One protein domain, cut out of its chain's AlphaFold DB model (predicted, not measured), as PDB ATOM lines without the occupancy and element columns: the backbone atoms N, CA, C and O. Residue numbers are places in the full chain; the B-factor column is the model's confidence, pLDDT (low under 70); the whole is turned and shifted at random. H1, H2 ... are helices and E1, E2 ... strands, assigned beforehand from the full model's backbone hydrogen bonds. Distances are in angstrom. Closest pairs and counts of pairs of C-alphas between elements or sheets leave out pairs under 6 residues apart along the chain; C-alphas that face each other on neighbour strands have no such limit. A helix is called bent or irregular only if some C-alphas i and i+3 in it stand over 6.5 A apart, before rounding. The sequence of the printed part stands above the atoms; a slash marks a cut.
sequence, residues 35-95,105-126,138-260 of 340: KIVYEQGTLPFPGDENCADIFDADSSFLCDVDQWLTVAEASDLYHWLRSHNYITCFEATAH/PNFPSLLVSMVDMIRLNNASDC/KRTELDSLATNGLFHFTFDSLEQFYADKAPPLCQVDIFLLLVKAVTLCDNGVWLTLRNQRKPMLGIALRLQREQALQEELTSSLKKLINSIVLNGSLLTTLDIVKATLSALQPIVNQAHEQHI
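What this domain is: This is residues 35 to 95, 105 to 126 and 138 to 260 of the 340 residues of an uncharacterized protein of Trichinella pseudospiralis (UniProt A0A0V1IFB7). A twisted five-strand sheet bends and curls round one long helix, H4. Arm H7a of the bent helix H7 crosses over E3 on the other face, H6 packs on edge strand E5, and the hairpin of E3 and E4 reaches away from the body's centre. The 206 printed residues hold seven named helices and five named strands, in the order E1 H1 H2 E2 H3 H4 E3 E4 E5 H5 H6 H7. The class is mixed, helices and strands, and the sheet is branched, with parallel and antiparallel pairs. The whole is compact, with a radius of gyration of the C-alphas of 16.5 A and spans of 50 by 39 by 36 A.

Where its parts are: Residues 35 to 61 hold no named element; C-alpha 35 is at (-40.158, -34.216, -58.112). E1 is residues 62 to 64, H1 71 to 83, 18.3 A long, and H2 88 to 94. E2, residues 110 to 119, spans 23.1 A and bends by 93 degrees at 116; H3 is 123 to 126. H4, residues 139 to 164, is 36.5 A long and begins at C-alpha 139 (-19.363, -45.857, -61.831). E3, residues 174 to 186, spans 29.9 A and bends by 84 degrees at 180. E4 is 189 to 194, E5 200 to 205 and H5 206 to 209. H6, residues 211 to 231, 30.6 A, is irregular: C-alphas 212 and 215 are 7.4 A apart. H7, residues 237 to 257, was assigned as one helix by its hydrogen bonds but is bent, with C-alphas 247 and 250 6.9 A apart; its arms are H7a, 237 to 247, and H7b, 250 to 257.

How they stand to each other: E3 has E2 on one side, parallel, with N 113 and O 176 2.9 A apart, and E4 and E5 on the other. E4 forms an antiparallel hairpin with E3, N 184 to O 191 being 2.9 A; E5 is antiparallel to E3, N 177 to O 202 being 3.0 A. E1 is parallel to E2, N 63 to O 112 being 2.8 A. H4 is on the sheet; its closest C-alphas to E5 are Phe 155 and Ala 204, 4.9 A. H6 is on the sheet too, with C-alphas of Leu 201 and Ile 225 closest, 7.0 A. H7a, at a height over the sheet of 9.9 A, runs across the strands, at 63 degrees to E3 on the local plane. H6, with residues 224 to 228 alone, touches H7a at a steep tilt of 50 degrees, opposite ways; their closest C-alphas, Ile 228 and Thr 244, are 7.1 A apart. H5 and H6 touch only at the corner, closest at C-alphas 208 and 214, 4.5 A. H7b is close to but not clearly touching H5, the closest C-alphas being Leu 207 and Ala 255, 8.0 A. H1 only just is on the sheet, with 5 pairs of C-alphas within 10 A, and only grazes it; H3 only grazes it too. H2 is not on it, but only just, with 4 pairs within 10 A. Every O i to N i+4 pair is within hydrogen-bond range in H1, H2, H4, H7a and H7b, and 15 of 17 in H6; H3 and H5 are too short for such a pair.

The domain as a whole: The C-alphas farthest apart, those of His 95 and Lys 138, are 52.7 A apart. Residues 96 to 104 and 127 to 137 are not printed; the gaps are 15.2 A and 19.5 A between C-alphas. Of the links printed whole, none is long. The mean pLDDT of the printed part is 76.1; 58 residues are under 70, among them 52 to 59, 162 to 170 and 229 to 235.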
ATOM      1  N   LYS A  35     -41.168 -34.181 -59.186       65.19
ATOM      2  CA  LYS A  35     -40.158 -34.216 -58.112       65.19
ATOM      3  C   LYS A  35     -39.454 -32.876 -58.042       65.19
ATOM      4  O   LYS A  35     -38.798 -32.477 -59.003       65.19
ATOM      5  N   ILE A  36     -39.630 -32.185 -56.920       79.19
ATOM      6  CA  ILE A  36     -38.905 -30.953 -56.619       79.19
ATOM      7  C   ILE A  36     -37.422 -31.315 -56.524       79.19
ATOM      8  O   ILE A  36     -37.048 -32.289 -55.870       79.19
ATOM      9  N   VAL A  37     -36.585 -30.567 -57.240       85.19
ATOM     10  CA  VAL A  37     -35.131 -30.712 -57.184       85.19
ATOM     11  C   VAL A  37     -34.594 -29.516 -56.426       85.19
ATOM     12  O   VAL A  37     -34.692 -28.393 -56.918       85.19
ATOM     13  N   TYR A  38     -34.035 -29.762 -55.246       87.06
ATOM     14  CA  TYR A  38     -33.476 -28.698 -54.421       87.06
ATOM     15  C   TYR A  38     -32.062 -28.348 -54.884       87.06
ATOM     16  O   TYR A  38     -31.193 -29.211 -55.016       87.06
ATOM     17  N   GLU A  39     -31.841 -27.066 -55.134       87.12
ATOM     18  CA  GLU A  39     -30.534 -26.453 -55.352       87.12
ATOM     19  C   GLU A  39     -30.010 -25.823 -54.057       87.12
ATOM     20  O   GLU A  39     -30.735 -25.689 -53.063       87.12
ATOM     21  N   GLN A  40     -28.746 -25.407 -54.081       82.38
ATOM     22  CA  GLN A  40     -28.129 -24.688 -52.974       82.38
ATOM     23  C   GLN A  40     -28.972 -23.454 -52.619       82.38
ATOM     24  O   GLN A  40     -29.348 -22.672 -53.490       82.38
ATOM     25  N   GLY A  41     -29.329 -23.333 -51.342       79.06
ATOM     26  CA  GLY A  41     -30.157 -22.240 -50.830       79.06
ATOM     27  C   GLY A  41     -31.647 -22.312 -51.098       79.06
ATOM     28  O   GLY A  41     -32.375 -21.398 -50.725       79.06
ATOM     29  N   THR A  42     -32.115 -23.402 -51.696       84.25
ATOM     30  CA  THR A  42     -33.552 -23.680 -51.838       84.25
ATOM     31  C   THR A  42     -34.023 -24.791 -50.906       84.25
ATOM     32  O   THR A  42     -35.209 -25.116 -50.890       84.25
ATOM     33  N   LEU A  43     -33.096 -25.397 -50.152       84.25
ATOM     34  CA  LEU A  43     -33.415 -26.466 -49.221       84.25
ATOM     35  C   LEU A  43     -34.327 -25.913 -48.112       84.25
ATOM     36  O   LEU A  43     -33.972 -24.915 -47.481       84.25
ATOM     37  N   PRO A  44     -35.485 -26.540 -47.871       77.69
ATOM     38  CA  PRO A  44     -36.462 -26.016 -46.939       77.69
ATOM     39  C   PRO A  44     -35.997 -26.268 -45.503       77.69
ATOM     40  O   PRO A  44     -35.399 -27.304 -45.183       77.69
ATOM     41  N   PHE A  45     -36.242 -25.289 -44.639       73.44
ATOM     42  CA  PHE A  45     -35.823 -25.316 -43.247       73.44
ATOM     43  C   PHE A  45     -36.969 -25.816 -42.351       73.44
ATOM     44  O   PHE A  45     -38.118 -25.432 -42.569       73.44
ATOM     45  N   PRO A  46     -36.699 -26.627 -41.311       67.88
ATOM     46  CA  PRO A  46     -37.709 -26.999 -40.319       67.88
ATOM     47  C   PRO A  46     -38.451 -25.780 -39.749       67.88
ATOM     48  O   PRO A  46     -37.838 -24.867 -39.201       67.88
ATOM     49  N   GLY A  47     -39.776 -25.759 -39.889       63.34
ATOM     50  CA  GLY A  47     -40.624 -24.612 -39.539       63.34
ATOM     51  C   GLY A  47     -40.998 -23.698 -40.714       63.34
ATOM     52  O   GLY A  47     -41.826 -22.808 -40.534       63.34
ATOM     53  N   ASP A  48     -40.448 -23.916 -41.911       70.81
ATOM     54  CA  ASP A  48     -41.004 -23.352 -43.142       70.81
ATOM     55  C   ASP A  48     -42.322 -24.061 -43.497       70.81
ATOM     56  O   ASP A  48     -42.496 -25.245 -43.196       70.81
ATOM     57  N   GLU A  49     -43.227 -23.368 -44.198       69.56
ATOM     58  CA  GLU A  49     -44.536 -23.906 -44.622       69.56
ATOM     59  C   GLU A  49     -44.408 -25.235 -45.386       69.56
ATOM     60  O   GLU A  49     -45.240 -26.120 -45.238       69.56
ATOM     61  N   ASN A  50     -43.324 -25.412 -46.145       69.88
ATOM     62  CA  ASN A  50     -43.072 -26.631 -46.918       69.88
ATOM     63  C   ASN A  50     -42.595 -27.825 -46.068       69.88
ATOM     64  O   ASN A  50     -42.564 -28.944 -46.569       69.88
ATOM     65  N   CYS A  51     -42.181 -27.603 -44.817       72.38
ATOM     66  CA  CYS A  51     -41.729 -28.648 -43.888       72.38
ATOM     67  C   CYS A  51     -42.751 -28.951 -42.781       72.38
ATOM     68  O   CYS A  51     -42.603 -29.947 -42.069       72.38
ATOM     69  N   ALA A  52     -43.731 -28.074 -42.572       56.66
ATOM     70  CA  ALA A  52     -44.648 -28.134 -41.446       56.66
ATOM     71  C   ALA A  52     -45.867 -28.995 -41.793       56.66
ATOM     72  O   ALA A  52     -46.831 -28.437 -42.283       56.66
ATOM     73  N   ASP A  53     -45.827 -30.320 -41.567       53.97
ATOM     74  CA  ASP A  53     -47.053 -31.153 -41.644       53.97
ATOM     75  C   ASP A  53     -46.975 -32.585 -41.047       53.97
ATOM     76  O   ASP A  53     -47.938 -33.344 -41.152       53.97
ATOM     77  N   ILE A  54     -45.886 -33.007 -40.385       56.22
ATOM     78  CA  ILE A  54     -45.840 -34.358 -39.761       56.22
ATOM     79  C   ILE A  54     -46.244 -34.341 -38.279       56.22
ATOM     80  O   ILE A  54     -46.758 -35.331 -37.756       56.22
ATOM     81  N   PHE A  55     -46.050 -33.209 -37.600       52.88
ATOM     82  CA  PHE A  55     -46.423 -33.026 -36.202       52.88
ATOM     83  C   PHE A  55     -47.426 -31.882 -36.078       52.88
ATOM     84  O   PHE A  55     -47.135 -30.771 -36.505       52.88
ATOM     85  N   ASP A  56     -48.535 -32.121 -35.374       47.75
ATOM     86  CA  ASP A  56     -49.473 -31.080 -34.911       47.75
ATOM     87  C   ASP A  56     -48.824 -30.060 -33.936       47.75
ATOM     88  O   ASP A  56     -49.499 -29.159 -33.440       47.75
ATOM     89  N   ALA A  57     -47.526 -30.177 -33.624       42.50
ATOM     90  CA  ALA A  57     -46.812 -29.261 -32.737       42.50
ATOM     91  C   ALA A  57     -45.323 -29.115 -33.116       42.50
ATOM     92  O   ALA A  57     -44.569 -30.087 -33.094       42.50
ATOM     93  N   ASP A  58     -44.903 -27.886 -33.425       53.09
ATOM     94  CA  ASP A  58     -43.576 -27.311 -33.146       53.09
ATOM     95  C   ASP A  58     -42.317 -28.135 -33.500       53.09
ATOM     96  O   ASP A  58     -41.301 -28.081 -32.801       53.09
ATOM     97  N   SER A  59     -42.313 -28.868 -34.617       60.47
ATOM     98  CA  SER A  59     -41.138 -29.638 -35.066       60.47
ATOM     99  C   SER A  59     -40.066 -28.768 -35.747       60.47
ATOM    100  O   SER A  59     -39.686 -28.965 -36.894       60.47
ATOM    101  N   SER A  60     -39.498 -27.818 -35.002       72.25
ATOM    102  CA  SER A  60     -38.472 -26.869 -35.486       72.25
ATOM    103  C   SER A  60     -37.090 -27.497 -35.773       72.25
ATOM    104  O   SER A  60     -36.113 -26.776 -35.952       72.25
ATOM    105  N   PHE A  61     -36.979 -28.830 -35.789       79.81
ATOM    106  CA  PHE A  61     -35.714 -29.571 -35.922       79.81
ATOM    107  C   PHE A  61     -35.717 -30.617 -37.054       79.81
ATOM    108  O   PHE A  61     -34.649 -31.095 -37.442       79.81
ATOM    109  N   LEU A  62     -36.888 -30.996 -37.576       84.69
ATOM    110  CA  LEU A  62     -37.042 -32.000 -38.631       84.69
ATOM    111  C   LEU A  62     -37.801 -31.390 -39.808       84.69
ATOM    112  O   LEU A  62     -38.855 -30.795 -39.627       84.69
ATOM    113  N   CYS A  63     -37.282 -31.586 -41.014       85.56
ATOM    114  CA  CYS A  63     -37.987 -31.300 -42.249       85.56
ATOM    115  C   CYS A  63     -38.032 -32.566 -43.104       85.56
ATOM    116  O   CYS A  63     -36.992 -33.058 -43.535       85.56
ATOM    117  N   ASP A  64     -39.228 -33.090 -43.341       84.00
ATOM    118  CA  ASP A  64     -39.460 -34.269 -44.176       84.00
ATOM    119  C   ASP A  64     -40.548 -33.946 -45.205       84.00
ATOM    120  O   ASP A  64     -41.709 -34.330 -45.077       84.00
ATOM    121  N   VAL A  65     -40.159 -33.152 -46.207       81.69
ATOM    122  CA  VAL A  65     -41.085 -32.599 -47.214       81.69
ATOM    123  C   VAL A  65     -41.749 -33.691 -48.038       81.69
ATOM    124  O   VAL A  65     -42.909 -33.587 -48.425       81.69
ATOM    125  N   ASP A  66     -41.005 -34.758 -48.301       78.50
ATOM    126  CA  ASP A  66     -41.443 -35.861 -49.146       78.50
ATOM    127  C   ASP A  66     -42.065 -37.015 -48.332       78.50
ATOM    128  O   ASP A  66     -42.256 -38.107 -48.877       78.50
ATOM    129  N   GLN A  67     -42.363 -36.792 -47.042       81.69
ATOM    130  CA  GLN A  67     -43.059 -37.718 -46.133       81.69
ATOM    131  C   GLN A  67     -42.446 -39.126 -46.109       81.69
ATOM    132  O   GLN A  67     -43.108 -40.145 -46.327       81.69
ATOM    133  N   TRP A  68     -41.138 -39.193 -45.892       83.06
ATOM    134  CA  TRP A  68     -40.395 -40.442 -45.797       83.06
ATOM    135  C   TRP A  68     -40.708 -41.214 -44.524       83.06
ATOM    136  O   TRP A  68     -40.605 -42.443 -44.531       83.06
ATOM    137  N   LEU A  69     -41.027 -40.505 -43.445       83.38
ATOM    138  CA  LEU A  69     -41.378 -41.084 -42.163       83.38
ATOM    139  C   LEU A  69     -42.893 -41.157 -42.013       83.38
ATOM    140  O   LEU A  69     -43.630 -40.207 -42.274       83.38
ATOM    141  N   THR A  70     -43.365 -42.284 -41.497       84.44
ATOM    142  CA  THR A  70     -44.709 -42.353 -40.928       84.44
ATOM    143  C   THR A  70     -44.783 -41.533 -39.637       84.44
ATOM    144  O   THR A  70     -43.780 -41.322 -38.954       84.44
ATOM    145  N   VAL A  71     -45.993 -41.137 -39.232       82.12
ATOM    146  CA  VAL A  71     -46.227 -40.426 -37.957       82.12
ATOM    147  C   VAL A  71     -45.648 -41.194 -36.758       82.12
ATOM    148  O   VAL A  71     -45.093 -40.594 -35.839       82.12
ATOM    149  N   ALA A  72     -45.727 -42.531 -36.776       83.81
ATOM    150  CA  ALA A  72     -45.156 -43.376 -35.730       83.81
ATOM    151  C   ALA A  72     -43.619 -43.304 -35.704       83.81
ATOM    152  O   ALA A  72     -43.038 -43.083 -34.645       83.81
ATOM    153  N   GLU A  73     -42.962 -43.418 -36.861       85.38
ATOM    154  CA  GLU A  73     -41.498 -43.330 -36.961       85.38
ATOM    155  C   GLU A  73     -40.976 -41.936 -36.602       85.38
ATOM    156  O   GLU A  73     -39.941 -41.811 -35.945       85.38
ATOM    157  N   ALA A  74     -41.701 -40.887 -36.998       84.00
ATOM    158  CA  ALA A  74     -41.384 -39.516 -36.628       84.00
ATOM    159  C   ALA A  74     -41.497 -39.319 -35.106       84.00
ATOM    160  O   ALA A  74     -40.575 -38.789 -34.484       84.00
ATOM    161  N   SER A  75     -42.571 -39.811 -34.482       84.75
ATOM    162  CA  SER A  75     -42.746 -39.782 -33.022       84.75
ATOM    163  C   SER A  75     -41.635 -40.543 -32.285       84.75
ATOM    164  O   SER A  75     -41.034 -40.027 -31.337       84.75
ATOM    165  N   ASP A  76     -41.280 -41.734 -32.767       87.06
ATOM    166  CA  ASP A  76     -40.182 -42.530 -32.214       87.06
ATOM    167  C   ASP A  76     -38.832 -41.811 -32.335       87.06
ATOM    168  O   ASP A  76     -38.003 -41.874 -31.418       87.06
ATOM    169  N   LEU A  77     -38.593 -41.115 -33.452       87.00
ATOM    170  CA  LEU A  77     -37.411 -40.278 -33.632       87.00
ATOM    171  C   LEU A  77     -37.404 -39.121 -32.632       87.00
ATOM    172  O   LEU A  77     -36.397 -38.917 -31.960       87.00
ATOM    173  N   TYR A  78     -38.518 -38.404 -32.497       86.00
ATOM    174  CA  TYR A  78     -38.655 -37.279 -31.572       86.00
ATOM    175  C   TYR A  78     -38.350 -37.690 -30.127       86.00
ATOM    176  O   TYR A  78     -37.498 -37.086 -29.473       86.00
ATOM    177  N   HIS A  79     -38.971 -38.766 -29.637       86.75
ATOM    178  CA  HIS A  79     -38.728 -39.266 -28.284       86.75
ATOM    179  C   HIS A  79     -37.277 -39.719 -28.075       86.75
ATOM    180  O   HIS A  79     -36.680 -39.456 -27.022       86.75
ATOM    181  N   TRP A  80     -36.677 -40.360 -29.080       89.50
ATOM    182  CA  TRP A  80     -35.271 -40.744 -29.025       89.50
ATOM    183  C   TRP A  80     -34.352 -39.515 -28.977       89.50
ATOM    184  O   TRP A  80     -33.509 -39.426 -28.089       89.50
ATOM    185  N   LEU A  81     -34.556 -38.523 -29.845       87.69
ATOM    186  CA  LEU A  81     -33.757 -37.293 -29.869       87.69
ATOM    187  C   LEU A  81     -33.888 -36.491 -28.574       87.69
ATOM    188  O   LEU A  81     -32.888 -35.989 -28.059       87.69
ATOM    189  N   ARG A  82     -35.101 -36.424 -28.016       85.25
ATOM    190  CA  ARG A  82     -35.373 -35.770 -26.734       85.25
ATOM    191  C   ARG A  82     -34.632 -36.442 -25.585       85.25
ATOM    192  O   ARG A  82     -33.989 -35.758 -24.798       85.25
ATOM    193  N   SER A  83     -34.676 -37.773 -25.498       85.75
ATOM    194  CA  SER A  83     -33.957 -38.518 -24.447       85.75
ATOM    195  C   SER A  83     -32.430 -38.393 -24.537       85.75
ATOM    196  O   SER A  83     -31.751 -38.578 -23.530       85.75
ATOM    197  N   HIS A  84     -31.902 -38.030 -25.709       85.00
ATOM    198  CA  HIS A  84     -30.475 -37.792 -25.952       85.00
ATOM    199  C   HIS A  84     -30.112 -36.295 -26.012       85.00
ATOM    200  O   HIS A  84     -28.980 -35.953 -26.340       85.00
ATOM    201  N   ASN A  85     -31.052 -35.404 -25.670       81.06
ATOM    202  CA  ASN A  85     -30.900 -33.946 -25.616       81.06
ATOM    203  C   ASN A  85     -30.512 -33.244 -26.936       81.06
ATOM    204  O   ASN A  85     -30.106 -32.086 -26.913       81.06
ATOM    205  N   TYR A  86     -30.687 -33.891 -28.092       83.75
ATOM    206  CA  TYR A  86     -30.353 -33.300 -29.398       83.75
ATOM    207  C   TYR A  86     -31.304 -32.171 -29.831       83.75
ATOM    208  O   TYR A  86     -30.977 -31.384 -30.716       83.75
ATOM    209  N   ILE A  87     -32.496 -32.096 -29.232       80.31
ATOM    210  CA  ILE A  87     -33.543 -31.127 -29.606       80.31
ATOM    211  C   ILE A  87     -33.957 -30.193 -28.464       80.31
ATOM    212  O   ILE A  87     -34.800 -29.321 -28.654       80.31
ATOM    213  N   THR A  88     -33.344 -30.332 -27.285       77.31
ATOM    214  CA  THR A  88     -33.681 -29.554 -26.077       77.31
ATOM    215  C   THR A  88     -33.608 -28.050 -26.315       77.31
ATOM    216  O   THR A  88     -34.379 -27.275 -25.761       77.31
ATOM    217  N   CYS A  89     -32.676 -27.642 -27.167       74.94
ATOM    218  CA  CYS A  89     -32.463 -26.265 -27.562       74.94
ATOM    219  C   CYS A  89     -33.667 -25.685 -28.340       74.94
ATOM    220  O   CYS A  89     -34.108 -24.580 -28.031       74.94
ATOM    221  N   PHE A  90     -34.280 -26.458 -29.245       75.31
ATOM    222  CA  PHE A  90     -35.498 -26.061 -29.962       75.31
ATOM    223  C   PHE A  90     -36.737 -26.066 -29.052       75.31
ATOM    224  O   PHE A  90     -37.534 -25.128 -29.085       75.31
ATOM    225  N   GLU A  91     -36.863 -27.071 -28.177       72.06
ATOM    226  CA  GLU A  91     -37.948 -27.139 -27.183       72.06
ATOM    227  C   GLU A  91     -37.900 -25.948 -26.206       72.06
ATOM    228  O   GLU A  91     -38.928 -25.367 -25.864       72.06
ATOM    229  N   ALA A  92     -36.701 -25.536 -25.778       65.88
ATOM    230  CA  ALA A  92     -36.524 -24.381 -24.902       65.88
ATOM    231  C   ALA A  92     -36.921 -23.064 -25.587       65.88
ATOM    232  O   ALA A  92     -37.459 -22.169 -24.933       65.88
ATOM    233  N   THR A  93     -36.695 -22.942 -26.900       63.28
ATOM    234  CA  THR A  93     -37.085 -21.745 -27.657       63.28
ATOM    235  C   THR A  93     -38.588 -21.623 -27.900       63.28
ATOM    236  O   THR A  93     -39.093 -20.508 -27.987       63.28
ATOM    237  N   ALA A  94     -39.333 -22.728 -27.935       59.53
ATOM    238  CA  ALA A  94     -40.792 -22.678 -28.056       59.53
ATOM    239  C   ALA A  94     -41.471 -22.062 -26.810       59.53
ATOM    240  O   ALA A  94     -42.578 -21.535 -26.892       59.53
ATOM    241  N   HIS A  95     -40.793 -22.069 -25.656       54.69
ATOM    242  CA  HIS A  95     -41.337 -21.629 -24.365       54.69
ATOM    243  C   HIS A  95     -40.741 -20.309 -23.836       54.69
ATOM    244  O   HIS A  95     -40.828 -20.030 -22.640       54.69
ATOM    245  N   PRO A 105     -28.889 -26.726 -21.147       50.75
ATOM    246  CA  PRO A 105     -27.689 -27.530 -21.020       50.75
ATOM    247  C   PRO A 105     -26.937 -27.566 -22.357       50.75
ATOM    248  O   PRO A 105     -27.554 -27.589 -23.420       50.75
ATOM    249  N   ASN A 106     -25.604 -27.561 -22.278       58.28
ATOM    250  CA  ASN A 106     -24.685 -27.575 -23.418       58.28
ATOM    251  C   ASN A 106     -24.738 -28.927 -24.148       58.28
ATOM    252  O   ASN A 106     -23.842 -29.758 -23.994       58.28
ATOM    253  N   PHE A 107     -25.785 -29.166 -24.924       66.44
ATOM    254  CA  PHE A 107     -25.880 -30.318 -25.812       66.44
ATOM    255  C   PHE A 107     -25.923 -29.846 -27.261       66.44
ATOM    256  O   PHE A 107     -26.500 -28.788 -27.524       66.44
ATOM    257  N   PRO A 108     -25.314 -30.605 -28.189       76.56
ATOM    258  CA  PRO A 108     -25.361 -30.266 -29.599       76.56
ATOM    259  C   PRO A 108     -26.811 -30.266 -30.070       76.56
ATOM    260  O   PRO A 108     -27.544 -31.241 -29.883       76.56
ATOM    261  N   SER A 109     -27.221 -29.189 -30.712       82.06
ATOM    262  CA  SER A 109     -28.508 -29.163 -31.391       82.06
ATOM    263  C   SER A 109     -28.413 -29.894 -32.736       82.06
ATOM    264  O   SER A 109     -27.412 -29.815 -33.458       82.06
ATOM    265  N   LEU A 110     -29.470 -30.625 -33.076       86.69
ATOM    266  CA  LEU A 110     -29.565 -31.387 -34.313       86.69
ATOM    267  C   LEU A 110     -30.660 -30.836 -35.216       86.69
ATOM    268  O   LEU A 110     -31.797 -30.672 -34.782       86.69
ATOM    269  N   LEU A 111     -30.334 -30.700 -36.497       87.44
ATOM    270  CA  LEU A 111     -31.298 -30.499 -37.564       87.44
ATOM    271  C   LEU A 111     -31.257 -31.672 -38.548       87.44
ATOM    272  O   LEU A 111     -30.179 -32.130 -38.936       87.44
ATOM    273  N   VAL A 112     -32.425 -32.154 -38.963       88.88
ATOM    274  CA  VAL A 112     -32.558 -33.246 -39.935       88.88
ATOM    275  C   VAL A 112     -33.428 -32.787 -41.098       88.88
ATOM    276  O   VAL A 112     -34.541 -32.316 -40.887       88.88
ATOM    277  N   SER A 113     -32.935 -32.944 -42.324       89.00
ATOM    278  CA  SER A 113     -33.695 -32.701 -43.551       89.00
ATOM    279  C   SER A 113     -33.725 -33.963 -44.415       89.00
ATOM    280  O   SER A 113     -32.703 -34.633 -44.587       89.00
ATOM    281  N   MET A 114     -34.901 -34.303 -44.935       88.38
ATOM    282  CA  MET A 114     -35.147 -35.454 -45.800       88.38
ATOM    283  C   MET A 114     -35.808 -34.976 -47.089       88.38
ATOM    284  O   MET A 114     -36.868 -34.351 -47.049       88.38
ATOM    285  N   VAL A 115     -35.162 -35.247 -48.226       88.31
ATOM    286  CA  VAL A 115     -35.608 -34.766 -49.541       88.31
ATOM    287  C   VAL A 115     -35.375 -35.789 -50.646       88.31
ATOM    288  O   VAL A 115     -34.365 -36.491 -50.691       88.31
ATOM    289  N   ASP A 116     -36.289 -35.869 -51.602       87.25
ATOM    290  CA  ASP A 116     -36.250 -36.853 -52.678       87.25
ATOM    291  C   ASP A 116     -35.077 -36.632 -53.639       87.25
ATOM    292  O   ASP A 116     -34.444 -37.607 -54.069       87.25
ATOM    293  N   MET A 117     -34.784 -35.375 -53.984       88.81
ATOM    294  CA  MET A 117     -33.752 -35.053 -54.962       88.81
ATOM    295  C   MET A 117     -33.060 -33.715 -54.702       88.81
ATOM    296  O   MET A 117     -33.718 -32.694 -54.523       88.81
ATOM    297  N   ILE A 118     -31.730 -33.712 -54.789       89.88
ATOM    298  CA  ILE A 118     -30.932 -32.477 -54.799       89.88
ATOM    299  C   ILE A 118     -30.091 -32.352 -56.066       89.88
ATOM    300  O   ILE A 118     -29.835 -33.332 -56.782       89.88
ATOM    301  N   ARG A 119     -29.605 -31.139 -56.306       89.19
ATOM    302  CA  ARG A 119     -28.650 -30.803 -57.353       89.19
ATOM    303  C   ARG A 119     -27.369 -30.241 -56.739       89.19
ATOM    304  O   ARG A 119     -27.406 -29.246 -56.028       89.19
ATOM    305  N   LEU A 120     -26.240 -30.891 -57.030       86.50
ATOM    306  CA  LEU A 120     -24.933 -30.557 -56.444       86.50
ATOM    307  C   LEU A 120     -24.172 -29.450 -57.179       86.50
ATOM    308  O   LEU A 120     -23.229 -28.894 -56.629       86.50
ATOM    309  N   ASN A 121     -24.531 -29.172 -58.431       82.31
ATOM    310  CA  ASN A 121     -23.872 -28.180 -59.281       82.31
ATOM    311  C   ASN A 121     -24.887 -27.139 -59.736       82.31
ATOM    312  O   ASN A 121     -26.047 -27.478 -59.966       82.31
ATOM    313  N   ASN A 122     -24.453 -25.901 -59.964       70.75
ATOM    314  CA  ASN A 122     -25.364 -24.897 -60.494       70.75
ATOM    315  C   ASN A 122     -25.849 -25.302 -61.883       70.75
ATOM    316  O   ASN A 122     -25.103 -25.867 -62.688       70.75
ATOM    317  N   ALA A 123     -27.105 -24.974 -62.193       67.12
ATOM    318  CA  ALA A 123     -27.679 -25.282 -63.498       67.12
ATOM    319  C   ALA A 123     -26.839 -24.702 -64.657       67.12
ATOM    320  O   ALA A 123     -26.735 -25.306 -65.728       67.12
ATOM    321  N   SER A 124     -26.181 -23.566 -64.400       68.94
ATOM    322  CA  SER A 124     -25.256 -22.889 -65.309       68.94
ATOM    323  C   SER A 124     -23.993 -23.679 -65.642       68.94
ATOM    324  O   SER A 124     -23.402 -23.470 -66.698       68.94
ATOM    325  N   ASP A 125     -23.568 -24.593 -64.775       66.19
ATOM    326  CA  ASP A 125     -22.341 -25.364 -64.984       66.19
ATOM    327  C   ASP A 125     -22.549 -26.490 -66.004       66.19
ATOM    328  O   ASP A 125     -21.583 -27.060 -66.510       66.19
ATOM    329  N   CYS A 126     -23.810 -26.772 -66.354       73.56
ATOM    330  CA  CYS A 126     -24.191 -27.842 -67.265       73.56
ATOM    331  C   CYS A 126     -24.566 -27.396 -68.674       73.56
ATOM    332  O   CYS A 126     -25.155 -28.163 -69.437       73.56
ATOM    333  N   LYS A 138     -16.019 -44.111 -64.856       61.47
ATOM    334  CA  LYS A 138     -16.353 -45.387 -64.208       61.47
ATOM    335  C   LYS A 138     -17.341 -45.114 -63.073       61.47
ATOM    336  O   LYS A 138     -17.197 -44.147 -62.336       61.47
ATOM    337  N   ARG A 139     -18.315 -46.006 -62.865       61.38
ATOM    338  CA  ARG A 139     -19.363 -45.857 -61.831       61.38
ATOM    339  C   ARG A 139     -18.816 -45.520 -60.431       61.38
ATOM    340  O   ARG A 139     -19.404 -44.715 -59.726       61.38
ATOM    341  N   THR A 140     -17.663 -46.078 -60.063       61.56
ATOM    342  CA  THR A 140     -16.983 -45.814 -58.781       61.56
ATOM    343  C   THR A 140     -16.455 -44.383 -58.636       61.56
ATOM    344  O   THR A 140     -16.360 -43.873 -57.525       61.56
ATOM    345  N   GLU A 141     -16.093 -43.730 -59.741       73.19
ATOM    346  CA  GLU A 141     -15.669 -42.323 -59.761       73.19
ATOM    347  C   GLU A 141     -16.882 -41.397 -59.614       73.19
ATOM    348  O   GLU A 141     -16.806 -40.368 -58.950       73.19
ATOM    349  N   LEU A 142     -18.028 -41.805 -60.162       72.75
ATOM    350  CA  LEU A 142     -19.274 -41.053 -60.081       72.75
ATOM    351  C   LEU A 142     -19.867 -41.063 -58.661       72.75
ATOM    352  O   LEU A 142     -20.277 -40.019 -58.156       72.75
ATOM    353  N   ASP A 143     -19.849 -42.218 -57.988       74.12
ATOM    354  CA  ASP A 143     -20.315 -42.343 -56.599       74.12
ATOM    355  C   ASP A 143     -19.452 -41.510 -55.629       74.12
ATOM    356  O   ASP A 143     -19.974 -40.887 -54.700       74.12
ATOM    357  N   SER A 144     -18.131 -41.455 -55.847       77.31
ATOM    358  CA  SER A 144     -17.226 -40.656 -55.008       77.31
ATOM    359  C   SER A 144     -17.383 -39.154 -55.251       77.31
ATOM    360  O   SER A 144     -17.390 -38.380 -54.291       77.31
ATOM    361  N   LEU A 145     -17.581 -38.741 -56.506       79.75
ATOM    362  CA  LEU A 145     -17.852 -37.354 -56.873       79.75
ATOM    363  C   LEU A 145     -19.175 -36.869 -56.273       79.75
ATOM    364  O   LEU A 145     -19.213 -35.800 -55.667       79.75
ATOM    365  N   ALA A 146     -20.228 -37.681 -56.348       81.06
ATOM    366  CA  ALA A 146     -21.515 -37.365 -55.740       81.06
ATOM    367  C   ALA A 146     -21.454 -37.307 -54.215       81.06
ATOM    368  O   ALA A 146     -22.007 -36.393 -53.614       81.06
ATOM    369  N   THR A 147     -20.737 -38.240 -53.584       81.25
ATOM    370  CA  THR A 147     -20.537 -38.219 -52.129       81.25
ATOM    371  C   THR A 147     -19.813 -36.941 -51.708       81.25
ATOM    372  O   THR A 147     -20.255 -36.253 -50.793       81.25
ATOM    373  N   ASN A 148     -18.728 -36.577 -52.399       83.00
ATOM    374  CA  ASN A 148     -17.990 -35.348 -52.116       83.00
ATOM    375  C   ASN A 148     -18.855 -34.099 -52.321       83.00
ATOM    376  O   ASN A 148     -18.869 -33.230 -51.453       83.00
ATOM    377  N   GLY A 149     -19.588 -34.017 -53.433       86.31
ATOM    378  CA  GLY A 149     -20.469 -32.883 -53.690       86.31
ATOM    379  C   GLY A 149     -21.616 -32.793 -52.681       86.31
ATOM    380  O   GLY A 149     -21.921 -31.696 -52.232       86.31
ATOM    381  N   LEU A 150     -22.180 -33.920 -52.230       88.19
ATOM    382  CA  LEU A 150     -23.191 -33.949 -51.168       88.19
ATOM    383  C   LEU A 150     -22.647 -33.398 -49.844       88.19
ATOM    384  O   LEU A 150     -23.347 -32.650 -49.166       88.19
ATOM    385  N   PHE A 151     -21.406 -33.728 -49.478       85.25
ATOM    386  CA  PHE A 151     -20.757 -33.155 -48.294       85.25
ATOM    387  C   PHE A 151     -20.638 -31.632 -48.384       85.25
ATOM    388  O   PHE A 151     -21.001 -30.948 -47.430       85.25
ATOM    389  N   HIS A 152     -20.173 -31.110 -49.523       86.44
ATOM    390  CA  HIS A 152     -20.082 -29.665 -49.742       86.44
ATOM    391  C   HIS A 152     -21.460 -29.005 -49.704       86.44
ATOM    392  O   HIS A 152     -21.660 -28.069 -48.941       86.44
ATOM    393  N   PHE A 153     -22.435 -29.568 -50.419       89.62
ATOM    394  CA  PHE A 153     -23.812 -29.081 -50.426       89.62
ATOM    395  C   PHE A 153     -24.410 -29.019 -49.015       89.62
ATOM    396  O   PHE A 153     -25.060 -28.042 -48.653       89.62
ATOM    397  N   THR A 154     -24.186 -30.057 -48.204       89.25
ATOM    398  CA  THR A 154     -24.725 -30.145 -46.839       89.25
ATOM    399  C   THR A 154     -24.072 -29.105 -45.931       89.25
ATOM    400  O   THR A 154     -24.768 -28.444 -45.162       89.25
ATOM    401  N   PHE A 155     -22.752 -28.930 -46.032       87.12
ATOM    402  CA  PHE A 155     -22.026 -27.917 -45.267       87.12
ATOM    403  C   PHE A 155     -22.443 -26.496 -45.657       87.12
ATOM    404  O   PHE A 155     -22.783 -25.699 -44.787       87.12
ATOM    405  N   ASP A 156     -22.509 -26.203 -46.953       87.19
ATOM    406  CA  ASP A 156     -22.906 -24.882 -47.432       87.19
ATOM    407  C   ASP A 156     -24.366 -24.561 -47.078       87.19
ATOM    408  O   ASP A 156     -24.686 -23.422 -46.753       87.19
ATOM    409  N   SER A 157     -25.252 -25.565 -47.090       86.75
ATOM    410  CA  SER A 157     -26.643 -25.400 -46.645       86.75
ATOM    411  C   SER A 157     -26.719 -25.055 -45.156       86.75
ATOM    412  O   SER A 157     -27.486 -24.175 -44.773       86.75
ATOM    413  N   LEU A 158     -25.895 -25.698 -44.319       84.50
ATOM    414  CA  LEU A 158     -25.793 -25.358 -42.898       84.50
ATOM    415  C   LEU A 158     -25.323 -23.908 -42.706       84.50
ATOM    416  O   LEU A 158     -25.942 -23.168 -41.945       84.50
ATOM    417  N   GLU A 159     -24.268 -23.484 -43.409       81.00
ATOM    418  CA  GLU A 159     -23.775 -22.096 -43.369       81.00
ATOM    419  C   GLU A 159     -24.838 -21.097 -43.839       81.00
ATOM    420  O   GLU A 159     -25.001 -20.029 -43.244       81.00
ATOM    421  N   GLN A 160     -25.613 -21.447 -44.863       77.88
ATOM    422  CA  GLN A 160     -26.689 -20.591 -45.340       77.88
ATOM    423  C   GLN A 160     -27.829 -20.457 -44.325       77.88
ATOM    424  O   GLN A 160     -28.318 -19.349 -44.115       77.88
ATOM    425  N   PHE A 161     -28.210 -21.535 -43.633       74.69
ATOM    426  CA  PHE A 161     -29.195 -21.446 -42.552       74.69
ATOM    427  C   PHE A 161     -28.772 -20.448 -41.469       74.69
ATOM    428  O   PHE A 161     -29.613 -19.719 -40.945       74.69
ATOM    429  N   TYR A 162     -27.473 -20.351 -41.183       69.19
ATOM    430  CA  TYR A 162     -26.936 -19.339 -40.273       69.19
ATOM    431  C   TYR A 162     -26.970 -17.915 -40.831       69.19
ATOM    432  O   TYR A 162     -27.181 -16.970 -40.068       69.19
ATOM    433  N   ALA A 163     -26.713 -17.749 -42.129       66.06
ATOM    434  CA  ALA A 163     -26.670 -16.441 -42.774       66.06
ATOM    435  C   ALA A 163     -28.071 -15.832 -42.944       66.06
ATOM    436  O   ALA A 163     -28.267 -14.652 -42.651       66.06
ATOM    437  N   ASP A 164     -29.039 -16.644 -43.374       60.16
ATOM    438  CA  ASP A 164     -30.383 -16.184 -43.733       60.16
ATOM    439  C   ASP A 164     -31.314 -16.086 -42.512       60.16
ATOM    440  O   ASP A 164     -32.228 -15.258 -42.491       60.16
ATOM    441  N   LYS A 165     -31.075 -16.886 -41.461       56.25
ATOM    442  CA  LYS A 165     -31.866 -16.882 -40.222       56.25
ATOM    443  C   LYS A 165     -31.001 -16.491 -39.014       56.25
ATOM    444  O   LYS A 165     -30.648 -17.320 -38.178       56.25
ATOM    445  N   ALA A 166     -30.682 -15.196 -38.902       39.03
ATOM    446  CA  ALA A 166     -30.178 -14.601 -37.656       39.03
ATOM    447  C   ALA A 166     -31.116 -14.962 -36.475       39.03
ATOM    448  O   ALA A 166     -32.330 -15.062 -36.652       39.03
ATOM    449  N   PRO A 167     -30.569 -15.203 -35.277       49.16
ATOM    450  CA  PRO A 167     -30.786 -16.432 -34.523       49.16
ATOM    451  C   PRO A 167     -32.243 -16.632 -34.069       49.16
ATOM    452  O   PRO A 167     -32.745 -15.804 -33.300       49.16
ATOM    453  N   PRO A 168     -32.879 -17.798 -34.319       52.69
ATOM    454  CA  PRO A 168     -33.483 -18.462 -33.177       52.69
ATOM    455  C   PRO A 168     -32.343 -18.727 -32.188       52.69
ATOM    456  O   PRO A 168     -31.231 -19.070 -32.586       52.69
ATOM    457  N   LEU A 169     -32.583 -18.533 -30.893       57.16
ATOM    458  CA  LEU A 169     -31.547 -18.679 -29.857       57.16
ATOM    459  C   LEU A 169     -30.800 -20.012 -29.955       57.16
ATOM    460  O   LEU A 169     -29.660 -20.094 -29.518       57.16
ATOM    461  N   CYS A 170     -31.424 -21.012 -30.577       69.62
ATOM    462  CA  CYS A 170     -30.830 -22.279 -30.928       69.62
ATOM    463  C   CYS A 170     -29.990 -22.248 -32.220       69.62
ATOM    464  O   CYS A 170     -30.524 -22.259 -33.326       69.62
ATOM    465  N   GLN A 171     -28.662 -22.264 -32.078       74.56
ATOM    466  CA  GLN A 171     -27.721 -22.504 -33.183       74.56
ATOM    467  C   GLN A 171     -27.623 -24.004 -33.463       74.56
ATOM    468  O   GLN A 171     -27.615 -24.742 -32.489       74.56
ATOM    469  N   VAL A 172     -27.538 -24.431 -34.734       80.44
ATOM    470  CA  VAL A 172     -27.529 -25.840 -35.203       80.44
ATOM    471  C   VAL A 172     -26.119 -26.451 -35.237       80.44
ATOM    472  O   VAL A 172     -25.338 -26.179 -36.151       80.44
ATOM    473  N   ASP A 173     -25.767 -27.318 -34.295       80.44
ATOM    474  CA  ASP A 173     -24.409 -27.876 -34.227       80.44
ATOM    475  C   ASP A 173     -24.185 -29.050 -35.188       80.44
ATOM    476  O   ASP A 173     -23.080 -29.220 -35.718       80.44
ATOM    477  N   ILE A 174     -25.232 -29.840 -35.428       87.56
ATOM    478  CA  ILE A 174     -25.224 -31.012 -36.307       87.56
ATOM    479  C   ILE A 174     -26.346 -30.865 -37.330       87.56
ATOM    480  O   ILE A 174     -27.508 -30.697 -36.965       87.56
ATOM    481  N   PHE A 175     -26.013 -31.002 -38.609       89.50
ATOM    482  CA  PHE A 175     -26.987 -31.067 -39.690       89.50
ATOM    483  C   PHE A 175     -26.857 -32.378 -40.459       89.50
ATOM    484  O   PHE A 175     -25.783 -32.728 -40.957       89.50
ATOM    485  N   LEU A 176     -27.969 -33.107 -40.537       92.12
ATOM    486  CA  LEU A 176     -28.096 -34.344 -41.292       92.12
ATOM    487  C   LEU A 176     -29.015 -34.123 -42.488       92.12
ATOM    488  O   LEU A 176     -30.165 -33.715 -42.326       92.12
ATOM    489  N   LEU A 177     -28.520 -34.457 -43.675       91.50
ATOM    490  CA  LEU A 177     -29.279 -34.409 -44.920       91.50
ATOM    491  C   LEU A 177     -29.408 -35.821 -45.491       91.50
ATOM    492  O   LEU A 177     -28.402 -36.451 -45.817       91.50
ATOM    493  N   LEU A 178     -30.632 -36.326 -45.627       89.50
ATOM    494  CA  LEU A 178     -30.905 -37.611 -46.267       89.50
ATOM    495  C   LEU A 178     -31.548 -37.393 -47.637       89.50
ATOM    496  O   LEU A 178     -32.547 -36.687 -47.751       89.50
ATOM    497  N   VAL A 179     -30.980 -38.021 -48.675       88.94
ATOM    498  CA  VAL A 179     -31.401 -37.803 -50.069       88.94
ATOM    499  C   VAL A 179     -31.539 -39.102 -50.863       88.94
ATOM    500  O   VAL A 179     -30.612 -39.907 -50.914       88.94
ATOM    501  N   LYS A 180     -32.676 -39.328 -51.536       85.56
ATOM    502  CA  LYS A 180     -32.900 -40.539 -52.365       85.56
ATOM    503  C   LYS A 180     -32.166 -40.481 -53.703       85.56
ATOM    504  O   LYS A 180     -31.782 -41.526 -54.246       85.56
ATOM    505  N   ALA A 181     -32.036 -39.288 -54.271       86.31
ATOM    506  CA  ALA A 181     -31.402 -39.069 -55.558       86.31
ATOM    507  C   ALA A 181     -30.554 -37.799 -55.587       86.31
ATOM    508  O   ALA A 181     -30.950 -36.740 -55.116       86.31
ATOM    509  N   VAL A 182     -29.399 -37.891 -56.226       86.62
ATOM    510  CA  VAL A 182     -28.496 -36.761 -56.394       86.62
ATOM    511  C   VAL A 182     -28.281 -36.526 -57.878       86.62
ATOM    512  O   VAL A 182     -27.988 -37.464 -58.621       86.62
ATOM    513  N   THR A 183     -28.441 -35.279 -58.307       86.62
ATOM    514  CA  THR A 183     -28.123 -34.842 -59.666       86.62
ATOM    515  C   THR A 183     -26.834 -34.041 -59.664       86.62
ATOM    516  O   THR A 183     -26.637 -33.147 -58.841       86.62
ATOM    517  N   LEU A 184     -25.938 -34.376 -60.581       85.62
ATOM    518  CA  LEU A 184     -24.676 -33.676 -60.781       85.62
ATOM    519  C   LEU A 184     -24.451 -33.472 -62.269       85.62
ATOM    520  O   LEU A 184     -24.956 -34.245 -63.087       85.62
ATOM    521  N   CYS A 185     -23.713 -32.430 -62.619       79.31
ATOM    522  CA  CYS A 185     -23.314 -32.235 -63.999       79.31
ATOM    523  C   CYS A 185     -21.904 -32.770 -64.215       79.31
ATOM    524  O   CYS A 185     -20.978 -32.381 -63.507       79.31
ATOM    525  N   ASP A 186     -21.739 -33.613 -65.229       74.56
ATOM    526  CA  ASP A 186     -20.431 -34.029 -65.713       74.56
ATOM    527  C   ASP A 186     -20.344 -33.769 -67.218       74.56
ATOM    528  O   ASP A 186     -21.185 -34.224 -67.992       74.56
ATOM    529  N   ASN A 187     -19.340 -32.998 -67.637       70.94
ATOM    530  CA  ASN A 187     -19.075 -32.679 -69.046       70.94
ATOM    531  C   ASN A 187     -20.296 -32.155 -69.841       70.94
ATOM    532  O   ASN A 187     -20.458 -32.461 -71.021       70.94
ATOM    533  N   GLY A 188     -21.157 -31.351 -69.207       67.62
ATOM    534  CA  GLY A 188     -22.354 -30.786 -69.846       67.62
ATOM    535  C   GLY A 188     -23.541 -31.751 -69.942       67.62
ATOM    536  O   GLY A 188     -24.502 -31.463 -70.655       67.62
ATOM    537  N   VAL A 189     -23.488 -32.888 -69.241       72.38
ATOM    538  CA  VAL A 189     -24.588 -33.851 -69.132       72.38
ATOM    539  C   VAL A 189     -25.004 -33.993 -67.672       72.38
ATOM    540  O   VAL A 189     -24.178 -34.206 -66.785       72.38
ATOM    541  N   TRP A 190     -26.311 -33.922 -67.426       78.69
ATOM    542  CA  TRP A 190     -26.878 -34.221 -66.115       78.69
ATOM    543  C   TRP A 190     -26.871 -35.723 -65.855       78.69
ATOM    544  O   TRP A 190     -27.463 -36.504 -66.601       78.69
ATOM    545  N   LEU A 191     -26.231 -36.115 -64.760       79.50
ATOM    546  CA  LEU A 191     -26.205 -37.476 -64.254       79.50
ATOM    547  C   LEU A 191     -27.019 -37.543 -62.965       79.50
ATOM    548  O   LEU A 191     -26.770 -36.794 -62.022       79.50
ATOM    549  N   THR A 192     -27.981 -38.465 -62.921       81.69
ATOM    550  CA  THR A 192     -28.815 -38.712 -61.740       81.69
ATOM    551  C   THR A 192     -28.427 -40.035 -61.106       81.69
ATOM    552  O   THR A 192     -28.638 -41.106 -61.677       81.69
ATOM    553  N   LEU A 193     -27.913 -39.973 -59.885       79.06
ATOM    554  CA  LEU A 193     -27.657 -41.134 -59.048       79.06
ATOM    555  C   LEU A 193     -28.837 -41.330 -58.109       79.06
ATOM    556  O   LEU A 193     -28.983 -40.611 -57.125       79.06
ATOM    557  N   ARG A 194     -29.692 -42.309 -58.410       74.75
ATOM    558  CA  ARG A 194     -30.845 -42.663 -57.573       74.75
ATOM    559  C   ARG A 194     -30.580 -43.969 -56.845       74.75
ATOM    560  O   ARG A 194     -30.291 -44.985 -57.479       74.75
ATOM    561  N   ASN A 195     -30.759 -43.967 -55.529       67.12
ATOM    562  CA  ASN A 195     -30.731 -45.180 -54.726       67.12
ATOM    563  C   ASN A 195     -32.006 -45.280 -53.883       67.12
ATOM    564  O   ASN A 195     -32.057 -44.882 -52.725       67.12
ATOM    565  N   GLN A 196     -33.059 -45.839 -54.488       57.50
ATOM    566  CA  GLN A 196     -34.375 -45.970 -53.849       57.50
ATOM    567  C   GLN A 196     -34.355 -46.812 -52.565       57.50
ATOM    568  O   GLN A 196     -35.239 -46.658 -51.734       57.50
ATOM    569  N   ARG A 197     -33.384 -47.721 -52.416       58.94
ATOM    570  CA  ARG A 197     -33.301 -48.625 -51.259       58.94
ATOM    571  C   ARG A 197     -32.429 -48.081 -50.137       58.94
ATOM    572  O   ARG A 197     -32.403 -48.674 -49.068       58.94
ATOM    573  N   LYS A 198     -31.669 -47.017 -50.393       71.38
ATOM    574  CA  LYS A 198     -30.687 -46.504 -49.449       71.38
ATOM    575  C   LYS A 198     -30.399 -45.038 -49.750       71.38
ATOM    576  O   LYS A 198     -29.674 -44.769 -50.713       71.38
ATOM    577  N   PRO A 199     -30.954 -44.107 -48.963       80.38
ATOM    578  CA  PRO A 199     -30.679 -42.699 -49.161       80.38
ATOM    579  C   PRO A 199     -29.186 -42.425 -48.964       80.38
ATOM    580  O   PRO A 199     -28.504 -43.081 -48.171       80.38
ATOM    581  N   MET A 200     -28.672 -41.462 -49.718       85.06
ATOM    582  CA  MET A 200     -27.377 -40.865 -49.444       85.06
ATOM    583  C   MET A 200     -27.491 -39.997 -48.193       85.06
ATOM    584  O   MET A 200     -28.519 -39.362 -47.967       85.06
ATOM    585  N   LEU A 201     -26.434 -39.990 -47.389       87.62
ATOM    586  CA  LEU A 201     -26.349 -39.236 -46.147       87.62
ATOM    587  C   LEU A 201     -25.286 -38.150 -46.310       87.62
ATOM    588  O   LEU A 201     -24.143 -38.450 -46.654       87.62
ATOM    589  N   GLY A 202     -25.673 -36.908 -46.057       89.00
ATOM    590  CA  GLY A 202     -24.788 -35.779 -45.829       89.00
ATOM    591  C   GLY A 202     -24.733 -35.468 -44.338       89.00
ATOM    592  O   GLY A 202     -25.757 -35.499 -43.655       89.00
ATOM    593  N   ILE A 203     -23.535 -35.182 -43.831       89.69
ATOM    594  CA  ILE A 203     -23.321 -34.740 -42.452       89.69
ATOM    595  C   ILE A 203     -22.523 -33.447 -42.510       89.69
ATOM    596  O   ILE A 203     -21.427 -33.435 -43.075       89.69
ATOM    597  N   ALA A 204     -23.055 -32.396 -41.897       87.44
ATOM    598  CA  ALA A 204     -22.323 -31.174 -41.617       87.44
ATOM    599  C   ALA A 204     -22.279 -30.933 -40.109       87.44
ATOM    600  O   ALA A 204     -23.275 -31.089 -39.402       87.44
ATOM    601  N   LEU A 205     -21.103 -30.560 -39.624       84.62
ATOM    602  CA  LEU A 205     -20.882 -30.151 -38.247       84.62
ATOM    603  C   LEU A 205     -20.441 -28.699 -38.257       84.62
ATOM    604  O   LEU A 205     -19.535 -28.334 -39.004       84.62
ATOM    605  N   ARG A 206     -20.999 -27.888 -37.364       78.56
ATOM    606  CA  ARG A 206     -20.601 -26.483 -37.210       78.56
ATOM    607  C   ARG A 206     -19.090 -26.311 -36.990       78.56
ATOM    608  O   ARG A 206     -18.487 -25.360 -37.479       78.56
ATOM    609  N   LEU A 207     -18.470 -27.265 -36.298       71.69
ATOM    610  CA  LEU A 207     -17.026 -27.329 -36.042       71.69
ATOM    611  C   LEU A 207     -16.177 -27.301 -37.324       71.69
ATOM    612  O   LEU A 207     -15.043 -26.836 -37.294       71.69
ATOM    613  N   GLN A 208     -16.716 -27.762 -38.460       67.06
ATOM    614  CA  GLN A 208     -16.013 -27.739 -39.750       67.06
ATOM    615  C   GLN A 208     -15.731 -26.315 -40.258       67.06
ATOM    616  O   GLN A 208     -14.945 -26.164 -41.190       67.06
ATOM    617  N   ARG A 209     -16.323 -25.277 -39.650       64.38
ATOM    618  CA  ARG A 209     -16.023 -23.871 -39.952       64.38
ATOM    619  C   ARG A 209     -14.607 -23.464 -39.544       64.38
ATOM    620  O   ARG A 209     -14.032 -22.543 -40.127       64.38
ATOM    621  N   GLU A 210     -14.023 -24.138 -38.558       66.62
ATOM    622  CA  GLU A 210     -12.624 -23.931 -38.210       66.62
ATOM    623  C   GLU A 210     -11.743 -24.621 -39.257       66.62
ATOM    624  O   GLU A 210     -11.603 -25.843 -39.264       66.62
ATOM    625  N   GLN A 211     -11.130 -23.832 -40.148       60.88
ATOM    626  CA  GLN A 211     -10.297 -24.330 -41.257       60.88
ATOM    627  C   GLN A 211      -9.232 -25.344 -40.808       60.88
ATOM    628  O   GLN A 211      -8.919 -26.275 -41.545       60.88
ATOM    629  N   ALA A 212      -8.708 -25.197 -39.586       61.09
ATOM    630  CA  ALA A 212      -7.721 -26.107 -39.008       61.09
ATOM    631  C   ALA A 212      -8.261 -27.531 -38.762       61.09
ATOM    632  O   ALA A 212      -7.496 -28.487 -38.829       61.09
ATOM    633  N   LEU A 213      -9.563 -27.675 -38.497       65.50
ATOM    634  CA  LEU A 213     -10.228 -28.951 -38.207       65.50
ATOM    635  C   LEU A 213     -11.008 -29.496 -39.411       65.50
ATOM    636  O   LEU A 213     -11.415 -30.658 -39.415       65.50
ATOM    637  N   GLN A 214     -11.211 -28.682 -40.448       68.88
ATOM    638  CA  GLN A 214     -12.084 -29.001 -41.573       68.88
ATOM    639  C   GLN A 214     -11.655 -30.270 -42.324       68.88
ATOM    640  O   GLN A 214     -12.496 -31.134 -42.580       68.88
ATOM    641  N   GLU A 215     -10.375 -30.421 -42.673       72.69
ATOM    642  CA  GLU A 215      -9.901 -31.570 -43.461       72.69
ATOM    643  C   GLU A 215      -9.961 -32.889 -42.676       72.69
ATOM    644  O   GLU A 215     -10.478 -33.895 -43.179       72.69
ATOM    645  N   GLU A 216      -9.492 -32.884 -41.425       74.31
ATOM    646  CA  GLU A 216      -9.480 -34.061 -40.549       74.31
ATOM    647  C   GLU A 216     -10.903 -34.527 -40.220       74.31
ATOM    648  O   GLU A 216     -11.230 -35.718 -40.333       74.31
ATOM    649  N   LEU A 217     -11.780 -33.577 -39.887       74.44
ATOM    650  CA  LEU A 217     -13.173 -33.851 -39.569       74.44
ATOM    651  C   LEU A 217     -13.920 -34.358 -40.805       74.44
ATOM    652  O   LEU A 217     -14.611 -35.371 -40.735       74.44
ATOM    653  N   THR A 218     -13.697 -33.747 -41.972       72.19
ATOM    654  CA  THR A 218     -14.300 -34.198 -43.236       72.19
ATOM    655  C   THR A 218     -13.853 -35.611 -43.608       72.19
ATOM    656  O   THR A 218     -14.677 -36.432 -44.019       72.19
ATOM    657  N   SER A 219     -12.570 -35.950 -43.437       77.12
ATOM    658  CA  SER A 219     -12.105 -37.322 -43.671       77.12
ATOM    659  C   SER A 219     -12.724 -38.317 -42.687       77.12
ATOM    660  O   SER A 219     -13.023 -39.448 -43.085       77.12
ATOM    661  N   SER A 220     -12.884 -37.933 -41.424       79.12
ATOM    662  CA  SER A 220     -13.466 -38.785 -40.383       79.12
ATOM    663  C   SER A 220     -14.952 -39.034 -40.634       79.12
ATOM    664  O   SER A 220     -15.398 -40.181 -40.599       79.12
ATOM    665  N   LEU A 221     -15.693 -37.995 -41.023       79.69
ATOM    666  CA  LEU A 221     -17.094 -38.095 -41.425       79.69
ATOM    667  C   LEU A 221     -17.271 -38.976 -42.666       79.69
ATOM    668  O   LEU A 221     -18.125 -39.856 -42.671       79.69
ATOM    669  N   LYS A 222     -16.421 -38.835 -43.691       77.50
ATOM    670  CA  LYS A 222     -16.446 -39.722 -44.873       77.50
ATOM    671  C   LYS A 222     -16.284 -41.194 -44.495       77.50
ATOM    672  O   LYS A 222     -17.011 -42.046 -45.006       77.50
ATOM    673  N   LYS A 223     -15.358 -41.508 -43.583       78.62
ATOM    674  CA  LYS A 223     -15.166 -42.878 -43.073       78.62
ATOM    675  C   LYS A 223     -16.395 -43.372 -42.305       78.62
ATOM    676  O   LYS A 223     -16.798 -44.518 -42.495       78.62
ATOM    677  N   LEU A 224     -16.998 -42.507 -41.490       79.38
ATOM    678  CA  LEU A 224     -18.210 -42.804 -40.729       79.38
ATOM    679  C   LEU A 224     -19.380 -43.160 -41.648       79.38
ATOM    680  O   LEU A 224     -19.979 -44.225 -41.501       79.38
ATOM    681  N   ILE A 225     -19.650 -42.303 -42.638       75.88
ATOM    682  CA  ILE A 225     -20.714 -42.515 -43.619       75.88
ATOM    683  C   ILE A 225     -20.469 -43.817 -44.361       75.88
ATOM    684  O   ILE A 225     -21.372 -44.641 -44.425       75.88
ATOM    685  N   ASN A 226     -19.249 -44.062 -44.840       73.75
ATOM    686  CA  ASN A 226     -18.927 -45.316 -45.515       73.75
ATOM    687  C   ASN A 226     -19.171 -46.539 -44.621       73.75
ATOM    688  O   ASN A 226     -19.701 -47.525 -45.115       73.75
ATOM    689  N   SER A 227     -18.854 -46.483 -43.325       74.88
ATOM    690  CA  SER A 227     -19.134 -47.579 -42.385       74.88
ATOM    691  C   SER A 227     -20.637 -47.836 -42.223       74.88
ATOM    692  O   SER A 227     -21.092 -48.972 -42.353       74.88
ATOM    693  N   ILE A 228     -21.428 -46.779 -42.012       73.31
ATOM    694  CA  ILE A 228     -22.888 -46.866 -41.832       73.31
ATOM    695  C   ILE A 228     -23.556 -47.352 -43.121       73.31
ATOM    696  O   ILE A 228     -24.388 -48.257 -43.112       73.31
ATOM    697  N   VAL A 229     -23.141 -46.789 -44.253       66.19
ATOM    698  CA  VAL A 229     -23.609 -47.143 -45.588       66.19
ATOM    699  C   VAL A 229     -23.239 -48.602 -45.870       66.19
ATOM    700  O   VAL A 229     -24.130 -49.400 -46.148       66.19
ATOM    701  N   LEU A 230     -21.973 -49.009 -45.802       63.31
ATOM    702  CA  LEU A 230     -21.550 -50.370 -46.168       63.31
ATOM    703  C   LEU A 230     -22.180 -51.456 -45.282       63.31
ATOM    704  O   LEU A 230     -22.558 -52.502 -45.807       63.31
ATOM    705  N   ASN A 231     -22.377 -51.191 -43.989       59.81
ATOM    706  CA  ASN A 231     -22.964 -52.157 -43.054       59.81
ATOM    707  C   ASN A 231     -24.504 -52.131 -43.025       59.81
ATOM    708  O   ASN A 231     -25.132 -53.045 -42.495       59.81
ATOM    709  N   GLY A 232     -25.127 -51.103 -43.605       55.25
ATOM    710  CA  GLY A 232     -26.528 -50.759 -43.376       55.25
ATOM    711  C   GLY A 232     -27.518 -51.139 -44.472       55.25
ATOM    712  O   GLY A 232     -28.531 -50.465 -44.610       55.25
ATOM    713  N   SER A 233     -27.262 -52.172 -45.286       53.22
ATOM    714  CA  SER A 233     -28.119 -52.502 -46.452       53.22
ATOM    715  C   SER A 233     -29.601 -52.808 -46.141       53.22
ATOM    716  O   SER A 233     -30.395 -52.922 -47.073       53.22
ATOM    717  N   LEU A 234     -29.968 -52.906 -44.856       61.12
ATOM    718  CA  LEU A 234     -31.321 -53.153 -44.341       61.12
ATOM    719  C   LEU A 234     -31.808 -52.086 -43.337       61.12
ATOM    720  O   LEU A 234     -32.848 -52.284 -42.719       61.12
ATOM    721  N   LEU A 235     -31.062 -50.996 -43.127       69.19
ATOM    722  CA  LEU A 235     -31.441 -49.967 -42.152       69.19
ATOM    723  C   LEU A 235     -32.586 -49.107 -42.696       69.19
ATOM    724  O   LEU A 235     -32.532 -48.642 -43.837       69.19
ATOM    725  N   THR A 236     -33.604 -48.877 -41.866       79.44
ATOM    726  CA  THR A 236     -34.648 -47.886 -42.155       79.44
ATOM    727  C   THR A 236     -34.067 -46.469 -42.084       79.44
ATOM    728  O   THR A 236     -32.993 -46.251 -41.520       79.44
ATOM    729  N   THR A 237     -34.777 -45.474 -42.624       78.75
ATOM    730  CA  THR A 237     -34.393 -44.052 -42.511       78.75
ATOM    731  C   THR A 237     -34.135 -43.653 -41.053       78.75
ATOM    732  O   THR A 237     -33.141 -42.992 -40.750       78.75
ATOM    733  N   LEU A 238     -34.985 -44.129 -40.138       82.69
ATOM    734  CA  LEU A 238     -34.855 -43.926 -38.698       82.69
ATOM    735  C   LEU A 238     -33.554 -44.522 -38.144       82.69
ATOM    736  O   LEU A 238     -32.836 -43.863 -37.388       82.69
ATOM    737  N   ASP A 239     -33.240 -45.758 -38.531       84.62
ATOM    738  CA  ASP A 239     -32.031 -46.441 -38.076       84.62
ATOM    739  C   ASP A 239     -30.766 -45.756 -38.596       84.62
ATOM    740  O   ASP A 239     -29.781 -45.663 -37.868       84.62
ATOM    741  N   ILE A 240     -30.795 -45.228 -39.826       84.50
ATOM    742  CA  ILE A 240     -29.685 -44.450 -40.390       84.50
ATOM    743  C   ILE A 240     -29.421 -43.214 -39.526       84.50
ATOM    744  O   ILE A 240     -28.270 -42.971 -39.162       84.50
ATOM    745  N   VAL A 241     -30.460 -42.459 -39.151       87.44
ATOM    746  CA  VAL A 241     -30.314 -41.272 -38.290       87.44
ATOM    747  C   VAL A 241     -29.744 -41.664 -36.922       87.44
ATOM    748  O   VAL A 241     -28.720 -41.122 -36.504       87.44
ATOM    749  N   LYS A 242     -30.338 -42.657 -36.247       88.25
ATOM    750  CA  LYS A 242     -29.896 -43.119 -34.915       88.25
ATOM    751  C   LYS A 242     -28.468 -43.666 -34.925       88.25
ATOM    752  O   LYS A 242     -27.675 -43.329 -34.042       88.25
ATOM    753  N   ALA A 243     -28.115 -44.478 -35.922       86.19
ATOM    754  CA  ALA A 243     -26.769 -45.019 -36.085       86.19
ATOM    755  C   ALA A 243     -25.751 -43.904 -36.345       86.19
ATOM    756  O   ALA A 243     -24.674 -43.910 -35.751       86.19
ATOM    757  N   THR A 244     -26.108 -42.918 -37.172       88.00
ATOM    758  CA  THR A 244     -25.254 -41.758 -37.455       88.00
ATOM    759  C   THR A 244     -24.968 -40.963 -36.193       88.00
ATOM    760  O   THR A 244     -23.808 -40.719 -35.879       88.00
ATOM    761  N   LEU A 245     -26.000 -40.615 -35.427       88.88
ATOM    762  CA  LEU A 245     -25.845 -39.840 -34.195       88.88
ATOM    763  C   LEU A 245     -25.053 -40.600 -33.130       88.88
ATOM    764  O   LEU A 245     -24.170 -40.029 -32.496       88.88
ATOM    765  N   SER A 246     -25.302 -41.902 -32.989       86.56
ATOM    766  CA  SER A 246     -24.531 -42.759 -32.078       86.56
ATOM    767  C   SER A 246     -23.051 -42.807 -32.468       86.56
ATOM    768  O   SER A 246     -22.172 -42.786 -31.612       86.56
ATOM    769  N   ALA A 247     -22.761 -42.837 -33.769       84.12
ATOM    770  CA  ALA A 247     -21.399 -42.894 -34.278       84.12
ATOM    771  C   ALA A 247     -20.691 -41.520 -34.271       84.12
ATOM    772  O   ALA A 247     -19.464 -41.469 -34.199       84.12
ATOM    773  N   LEU A 248     -21.445 -40.414 -34.298       84.94
ATOM    774  CA  LEU A 248     -20.939 -39.046 -34.125       84.94
ATOM    775  C   LEU A 248     -20.655 -38.691 -32.663       84.94
ATOM    776  O   LEU A 248     -19.847 -37.800 -32.403       84.94
ATOM    777  N   GLN A 249     -21.282 -39.383 -31.712       82.94
ATOM    778  CA  GLN A 249     -21.188 -39.075 -30.287       82.94
ATOM    779  C   GLN A 249     -19.747 -38.927 -29.753       82.94
ATOM    780  O   GLN A 249     -19.504 -37.978 -29.011       82.94
ATOM    781  N   PRO A 250     -18.754 -39.756 -30.140       80.81
ATOM    782  CA  PRO A 250     -17.367 -39.558 -29.709       80.81
ATOM    783  C   PRO A 250     -16.766 -38.229 -30.187       80.81
ATOM    784  O   PRO A 250     -16.086 -37.554 -29.421       80.81
ATOM    785  N   ILE A 251     -17.051 -37.840 -31.434       78.88
ATOM    786  CA  ILE A 251     -16.561 -36.593 -32.046       78.88
ATOM    787  C   ILE A 251     -17.187 -35.389 -31.337       78.88
ATOM    788  O   ILE A 251     -16.503 -34.432 -30.983       78.88
ATOM    789  N   VAL A 252     -18.495 -35.462 -31.094       78.94
ATOM    790  CA  VAL A 252     -19.254 -34.445 -30.363       78.94
ATOM    791  C   VAL A 252     -18.732 -34.289 -28.936       78.94
ATOM    792  O   VAL A 252     -18.496 -33.167 -28.496       78.94
ATOM    793  N   ASN A 253     -18.533 -35.395 -28.216       77.12
ATOM    794  CA  ASN A 253     -18.044 -35.369 -26.838       77.12
ATOM    795  C   ASN A 253     -16.650 -34.740 -26.759       77.12
ATOM    796  O   ASN A 253     -16.413 -33.890 -25.907       77.12
ATOM    797  N   GLN A 254     -15.755 -35.094 -27.684       74.44
ATOM    798  CA  GLN A 254     -14.421 -34.501 -27.761       74.44
ATOM    799  C   GLN A 254     -14.488 -32.984 -28.001       74.44
ATOM    800  O   GLN A 254     -13.804 -32.218 -27.326       74.44
ATOM    801  N   ALA A 255     -15.340 -32.534 -28.923       72.25
ATOM    802  CA  ALA A 255     -15.519 -31.109 -29.190       72.25
ATOM    803  C   ALA A 255     -16.159 -30.353 -28.010       72.25
ATOM    804  O   ALA A 255     -15.835 -29.190 -27.757       72.25
ATOM    805  N   HIS A 256     -17.036 -31.022 -27.258       69.25
ATOM    806  CA  HIS A 256     -17.620 -30.495 -26.030       69.25
ATOM    807  C   HIS A 256     -16.575 -30.334 -24.918       69.25
ATOM    808  O   HIS A 256     -16.492 -29.269 -24.311       69.25
ATOM    809  N   GLU A 257     -15.729 -31.342 -24.685       68.94
ATOM    810  CA  GLU A 257     -14.618 -31.265 -23.722       68.94
ATOM    811  C   GLU A 257     -13.628 -30.144 -24.073       68.94
ATOM    812  O   GLU A 257     -13.099 -29.457 -23.197       68.94
ATOM    813  N   GLN A 258     -13.428 -29.899 -25.367       66.75
ATOM    814  CA  GLN A 258     -12.598 -28.813 -25.883       66.75
ATOM    815  C   GLN A 258     -13.281 -27.431 -25.834       66.75
ATOM    816  O   GLN A 258     -12.678 -26.449 -26.261       66.75
ATOM    817  N   HIS A 259     -14.497 -27.326 -25.275       61.91
ATOM    818  CA  HIS A 259     -15.278 -26.085 -25.137       61.91
ATOM    819  C   HIS A 259     -15.531 -25.353 -26.467       61.91
ATOM    820  O   HIS A 259     -15.711 -24.135 -26.486       61.91
ATOM    821  N   ILE A 260     -15.546 -26.079 -27.588       60.28
ATOM    822  CA  ILE A 260     -15.691 -25.462 -28.914       60.28
ATOM    823  C   ILE A 260     -17.144 -25.015 -29.146       60.28
ATOM    824  O   ILE A 260     -17.406 -24.005 -29.800       60.28
TER     825      ILE A 260